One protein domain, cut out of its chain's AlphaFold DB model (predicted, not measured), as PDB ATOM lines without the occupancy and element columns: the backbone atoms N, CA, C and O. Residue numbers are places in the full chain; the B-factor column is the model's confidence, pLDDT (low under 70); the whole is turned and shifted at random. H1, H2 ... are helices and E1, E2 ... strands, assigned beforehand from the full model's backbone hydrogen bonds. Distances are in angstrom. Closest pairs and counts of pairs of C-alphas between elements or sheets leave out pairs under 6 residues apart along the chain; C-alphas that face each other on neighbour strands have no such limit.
ATOM      1  N   THR A  43     186.001 217.315 132.403       78.56
ATOM      2  CA  THR A  43     187.428 217.022 132.516       78.56
ATOM      3  C   THR A  43     187.831 216.167 131.323       78.56
ATOM      4  O   THR A  43     187.418 215.013 131.216       78.56
ATOM      5  N   GLY A  44     188.616 216.731 130.409       79.50
ATOM      6  CA  GLY A  44     189.190 215.990 129.289       79.50
ATOM      7  C   GLY A  44     190.628 215.575 129.569       79.50
ATOM      8  O   GLY A  44     191.441 216.399 129.983       79.50
ATOM      9  N   ILE A  45     190.943 214.305 129.323       80.75
ATOM     10  CA  ILE A  45     192.296 213.755 129.397       80.75
ATOM     11  C   ILE A  45     192.782 213.555 127.961       80.75
ATOM     12  O   ILE A  45     192.253 212.725 127.221       80.75
ATOM     13  N   GLY A  46     193.777 214.342 127.563       80.12
ATOM     14  CA  GLY A  46     194.341 214.321 126.219       80.12
ATOM     15  C   GLY A  46     195.478 215.324 126.066       80.12
ATOM     16  O   GLY A  46     195.854 216.014 127.016       80.12
ATOM     17  N   GLU A  47     196.034 215.395 124.865       80.00
ATOM     18  CA  GLU A  47     197.070 216.361 124.519       80.00
ATOM     19  C   GLU A  47     196.411 217.673 124.073       80.00
ATOM     20  O   GLU A  47     195.505 217.661 123.242       80.00
ATOM     21  N   LEU A  48     196.828 218.807 124.640       79.75
ATOM     22  CA  LEU A  48     196.350 220.123 124.212       79.75
ATOM     23  C   LEU A  48     197.234 220.643 123.080       79.75
ATOM     24  O   LEU A  48     198.399 220.966 123.308       79.75
ATOM     25  N   SER A  49     196.670 220.769 121.881       81.00
ATOM     26  CA  SER A  49     197.311 221.429 120.748       81.00
ATOM     27  C   SER A  49     196.683 222.808 120.522       81.00
ATOM     28  O   SER A  49     195.463 222.991 120.560       81.00
ATOM     29  N   LEU A  50     197.534 223.819 120.336       82.69
ATOM     30  CA  LEU A  50     197.094 225.169 119.996       82.69
ATOM     31  C   LEU A  50     196.994 225.272 118.475       82.69
ATOM     32  O   LEU A  50     198.003 225.147 117.777       82.69
ATOM     33  N   HIS A  51     195.787 225.501 117.965       80.19
ATOM     34  CA  HIS A  51     195.597 225.775 116.547       80.19
ATOM     35  C   HIS A  51     196.096 227.188 116.202       80.19
ATOM     36  O   HIS A  51     196.075 228.081 117.055       80.19
ATOM     37  N   PRO A  52     196.530 227.426 114.950       80.00
ATOM     38  CA  PRO A  52     197.012 228.734 114.489       80.00
ATOM     39  C   PRO A  52     195.988 229.873 114.658       80.00
ATOM     40  O   PRO A  52     196.363 231.042 114.649       80.00
ATOM     41  N   ASP A  53     194.722 229.527 114.882       78.69
ATOM     42  CA  ASP A  53     193.589 230.434 115.071       78.69
ATOM     43  C   ASP A  53     193.467 230.935 116.529       78.69
ATOM     44  O   ASP A  53     192.583 231.729 116.851       78.69
ATOM     45  N   GLY A  54     194.335 230.458 117.432       78.56
ATOM     46  CA  GLY A  54     194.324 230.782 118.861       78.56
ATOM     47  C   GLY A  54     193.341 229.952 119.695       78.56
ATOM     48  O   GLY A  54     193.243 230.162 120.905       78.56
ATOM     49  N   SER A  55     192.627 229.000 119.086       81.12
ATOM     50  CA  SER A  55     191.783 228.032 119.791       81.12
ATOM     51  C   SER A  55     192.610 226.853 120.326       81.12
ATOM     52  O   SER A  55     193.514 226.337 119.666       81.12
ATOM     53  N   LEU A  56     192.298 226.417 121.548       78.94
ATOM     54  CA  LEU A  56     192.863 225.212 122.164       78.94
ATOM     55  C   LEU A  56     191.997 224.006 121.789       78.94
ATOM     56  O   LEU A  56     190.807 223.992 122.106       78.94
ATOM     57  N   HIS A  57     192.583 222.995 121.151       80.00
ATOM     58  CA  HIS A  57     191.928 221.712 120.904       80.00
ATOM     59  C   HIS A  57     192.568 220.628 121.771       80.00
ATOM     60  O   HIS A  57     193.789 220.551 121.887       80.00
ATOM     61  N   LEU A  58     191.739 219.776 122.378       77.31
ATOM     62  CA  LEU A  58     192.216 218.508 122.922       77.31
ATOM     63  C   LEU A  58     192.243 217.479 121.793       77.31
ATOM     64  O   LEU A  58     191.240 217.282 121.108       77.31
ATOM     65  N   GLN A  59     193.371 216.801 121.634       79.50
ATOM     66  CA  GLN A  59     193.563 215.733 120.666       79.50
ATOM     67  C   GLN A  59     194.027 214.454 121.385       79.50
ATOM     68  O   GLN A  59     194.697 214.535 122.423       79.50
ATOM     69  N   PRO A  60     193.684 213.255 120.872       76.94
ATOM     70  CA  PRO A  60     194.298 212.021 121.337       76.94
ATOM     71  C   PRO A  60     195.831 212.113 121.264       76.94
ATOM     72  O   PRO A  60     196.359 212.589 120.252       76.94
ATOM     73  N   PRO A  61     196.544 211.689 122.322       77.88
ATOM     74  CA  PRO A  61     197.992 211.817 122.399       77.88
ATOM     75  C   PRO A  61     198.677 211.060 121.260       77.88
ATOM     76  O   PRO A  61     198.293 209.934 120.925       77.88
ATOM     77  N   ALA A  62     199.743 211.642 120.707       66.38
ATOM     78  CA  ALA A  62     200.459 211.106 119.540       66.38
ATOM     79  C   ALA A  62     200.998 209.665 119.711       66.38
ATOM     80  O   ALA A  62     201.345 209.011 118.730       66.38
ATOM     81  N   GLN A  63     201.047 209.146 120.943       67.56
ATOM     82  CA  GLN A  63     201.468 207.777 121.270       67.56
ATOM     83  C   GLN A  63     200.364 206.713 121.095       67.56
ATOM     84  O   GLN A  63     200.575 205.558 121.456       67.56
ATOM     85  N   GLY A  64     199.202 207.074 120.538       65.69
ATOM     86  CA  GLY A  64     198.100 206.135 120.287       65.69
ATOM     87  C   GLY A  64     197.241 205.841 121.519       65.69
ATOM     88  O   GLY A  64     196.566 204.817 121.564       65.69
ATOM     89  N   GLY A  65     197.284 206.715 122.527       70.19
ATOM     90  CA  GLY A  65     196.388 206.634 123.676       70.19
ATOM     91  C   GLY A  65     194.980 207.105 123.319       70.19
ATOM     92  O   GLY A  65     194.801 207.987 122.478       70.19
ATOM     93  N   GLU A  66     193.979 206.525 123.971       65.19
ATOM     94  CA  GLU A  66     192.595 206.962 123.822       65.19
ATOM     95  C   GLU A  66     192.359 208.287 124.559       65.19
ATOM     96  O   GLU A  66     192.914 208.554 125.627       65.19
ATOM     97  N   PHE A  67     191.554 209.146 123.941       72.31
ATOM     98  CA  PHE A  67     191.088 210.398 124.522       72.31
ATOM     99  C   PHE A  67     189.841 210.112 125.360       72.31
ATOM    100  O   PHE A  67     188.890 209.510 124.861       72.31
ATOM    101  N   PHE A  68     189.832 210.566 126.615       76.00
ATOM    102  CA  PHE A  68     188.716 210.333 127.530       76.00
ATOM    103  C   PHE A  68     188.142 211.652 128.034       76.00
ATOM    104  O   PHE A  68     188.871 212.538 128.486       76.00
ATOM    105  N   LEU A  69     186.817 211.757 127.989       74.44
ATOM    106  CA  LEU A  69     186.054 212.829 128.613       74.44
ATOM    107  C   LEU A  69     185.335 212.262 129.830       74.44
ATOM    108  O   LEU A  69     184.584 211.294 129.722       74.44
ATOM    109  N   CYS A  70     185.540 212.882 130.985       71.94
ATOM    110  CA  CYS A  70     184.854 212.524 132.214       71.94
ATOM    111  C   CYS A  70     184.016 213.702 132.711       71.94
ATOM    112  O   CYS A  70     184.482 214.838 132.801       71.94
ATOM    113  N   LEU A  71     182.771 213.395 133.076       73.31
ATOM    114  CA  LEU A  71     181.844 214.307 133.754       73.31
ATOM    115  C   LEU A  71     182.173 214.485 135.248       73.31
ATOM    116  O   LEU A  71     181.586 215.336 135.907       73.31
ATOM    117  N   GLY A  72     183.070 213.656 135.789       70.12
ATOM    118  CA  GLY A  72     183.495 213.689 137.186       70.12
ATOM    119  C   GLY A  72     184.765 214.509 137.417       70.12
ATOM    120  O   GLY A  72     185.559 214.744 136.503       70.12
ATOM    121  N   ASP A  73     184.970 214.899 138.674       73.19
ATOM    122  CA  ASP A  73     186.179 215.586 139.119       73.19
ATOM    123  C   ASP A  73     187.413 214.677 139.019       73.19
ATOM    124  O   ASP A  73     187.387 213.497 139.384       73.19
ATOM    125  N   TRP A  74     188.537 215.256 138.586       73.50
ATOM    126  CA  TRP A  74     189.836 214.581 138.442       73.50
ATOM    127  C   TRP A  74     190.279 213.804 139.696       73.50
ATOM    128  O   TRP A  74     190.949 212.773 139.602       73.50
ATOM    129  N   GLN A  75     189.890 214.275 140.883       75.12
ATOM    130  CA  GLN A  75     190.261 213.639 142.147       75.12
ATOM    131  C   GLN A  75     189.600 212.271 142.338       75.12
ATOM    132  O   GLN A  75     190.251 211.346 142.825       75.12
ATOM    133  N   THR A  76     188.350 212.114 141.903       71.12
ATOM    134  CA  THR A  76     187.592 210.867 142.049       71.12
ATOM    135  C   THR A  76     188.213 209.768 141.191       71.12
ATOM    136  O   THR A  76     188.505 208.683 141.694       71.12
ATOM    137  N   VAL A  77     188.549 210.093 139.938       69.56
ATOM    138  CA  VAL A  77     189.218 209.174 138.998       69.56
ATOM    139  C   VAL A  77     190.579 208.721 139.531       69.56
ATOM    140  O   VAL A  77     190.921 207.540 139.473       69.56
ATOM    141  N   ARG A  78     191.356 209.644 140.108       70.06
ATOM    142  CA  ARG A  78     192.660 209.314 140.688       70.06
ATOM    143  C   ARG A  78     192.542 208.406 141.916       70.06
ATOM    144  O   ARG A  78     193.341 207.483 142.064       70.06
ATOM    145  N   SER A  79     191.545 208.643 142.768       71.75
ATOM    146  CA  SER A  79     191.341 207.868 143.999       71.75
ATOM    147  C   SER A  79     190.975 206.401 143.740       71.75
ATOM    148  O   SER A  79     191.439 205.513 144.458       71.75
ATOM    149  N   GLU A  80     190.223 206.118 142.673       71.56
ATOM    150  CA  GLU A  80     189.859 204.747 142.297       71.56
ATOM    151  C   GLU A  80     191.067 203.948 141.793       71.56
ATOM    152  O   GLU A  80     191.275 202.799 142.196       71.56
ATOM    153  N   LEU A  81     191.920 204.574 140.975       68.06
ATOM    154  CA  LEU A  81     193.160 203.956 140.497       68.06
ATOM    155  C   LEU A  81     194.141 203.676 141.647       68.06
ATOM    156  O   LEU A  81     194.769 202.613 141.693       68.06
ATOM    157  N   GLU A  82     194.268 204.608 142.595       77.06
ATOM    158  CA  GLU A  82     195.117 204.424 143.775       77.06
ATOM    159  C   GLU A  82     194.590 203.299 144.683       77.06
ATOM    160  O   GLU A  82     195.383 202.461 145.128       77.06
ATOM    161  N   SER A  83     193.268 203.212 144.877       71.94
ATOM    162  CA  SER A  83     192.600 202.139 145.630       71.94
ATOM    163  C   SER A  83     192.836 200.760 145.006       71.94
ATOM    164  O   SER A  83     193.270 199.826 145.691       71.94
ATOM    165  N   ALA A  84     192.673 200.647 143.682       71.62
ATOM    166  CA  ALA A  84     192.974 199.420 142.954       71.62
ATOM    167  C   ALA A  84     194.442 199.004 143.157       71.62
ATOM    168  O   ALA A  84     194.723 197.838 143.438       71.62
ATOM    169  N   SER A  85     195.386 199.953 143.119       73.88
ATOM    170  CA  SER A  85     196.812 199.672 143.344       73.88
ATOM    171  C   SER A  85     197.112 199.099 144.738       73.88
ATOM    172  O   SER A  85     198.019 198.277 144.883       73.88
ATOM    173  N   GLY A  86     196.354 199.509 145.760       77.50
ATOM    174  CA  GLY A  86     196.497 199.015 147.130       77.50
ATOM    175  C   GLY A  86     196.150 197.532 147.250       77.50
ATOM    176  O   GLY A  86     196.890 196.771 147.874       77.50
ATOM    177  N   LEU A  87     195.080 197.105 146.576       80.94
ATOM    178  CA  LEU A  87     194.648 195.706 146.548       80.94
ATOM    179  C   LEU A  87     195.695 194.806 145.880       80.94
ATOM    180  O   LEU A  87     196.061 193.768 146.433       80.94
ATOM    181  N   TRP A  88     196.241 195.229 144.737       82.69
ATOM    182  CA  TRP A  88     197.289 194.476 144.037       82.69
ATOM    183  C   TRP A  88     198.591 194.395 144.840       82.69
ATOM    184  O   TRP A  88     199.226 193.339 144.871       82.69
TER     185      TRP A  88
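This is residues 43 to 88 of the 188 residues of the protein "RING-type E3 ubiquitin transferase" of Chloebia gouldiae (UniProt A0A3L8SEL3). What would one see first? A small body of two short strand pairs, E1 with E4 and the hairpin E2 and E3, has the helix H1 sticking out from it with residues 75 to 88. The E1 and E4 pair lies between the hairpin at one end and H1 at the other, and this free helix adds much of the length. What are the parts and the size? The printed part has 46 residues with four named strands and one named helix, in the order E1 E2 E3 E4 H1, a mixed class of helices and strands, in two antiparallel sheets of two strands each, E1 - E4 and E2 - E3. It is only just loose, close to extended, with a radius of gyration of the C-alphas of 14.1 A and spans of 46 by 23 by 11 A.

Which strands make the hairpin? E2, residues 47 to 50, and E3, residues 56 to 59, are antiparallel neighbours at 144 degrees. N 47 and O 59 are within hydrogen-bond range at 2.9 A, as are N 59 and O 47 at 2.8 A. How does the other pair join it? E1, residues 43 to 45, runs on into E2 at 99 degrees across a break of one residue, and E1 and E2 meet only through their link. E1 and E4, residues 68 to 70, are antiparallel neighbours at 161 degrees, with N 45 and O 68 within hydrogen-bond range at 2.8 A. E2 and E4 are apart, and so are E3 and E4. Where is the helix? H1, residues 74 to 88, is apart from E2 and E3; its closest C-alpha to E1 is that of Trp 74, 6.8 A from that of Thr 43. In H1 every O i to N i+4 pair is within hydrogen-bond range.

Where do the strands lie? E1 begins at C-alpha 43 at (187.428, 217.022, 132.516) and is 6.6 A long; E4 is 6.5 A long. E2 measures 9.9 A and E3 9.6 A from first to last C-alpha. Where does the helix run? H1 is 22.2 A long, from C-alpha 74 at (189.836, 214.581, 138.442) to C-alpha 88 at (197.289, 194.476, 144.037).

How far does it reach? The two C-alphas farthest apart, those of Asp 53 and Leu 87, are 46.9 A apart. Without the stretch that stands free, the body has 32 residues and spans 30 by 21 by 9 A. Is the printed part continuous? It has no cut, and no link is long; E3 to E4 is short with 8 residues, and the other three links are tight. How sure is the model? The mean pLDDT of the printed part is 75.3, and residues 62 to 64, 66, 77 and 81 are under 70.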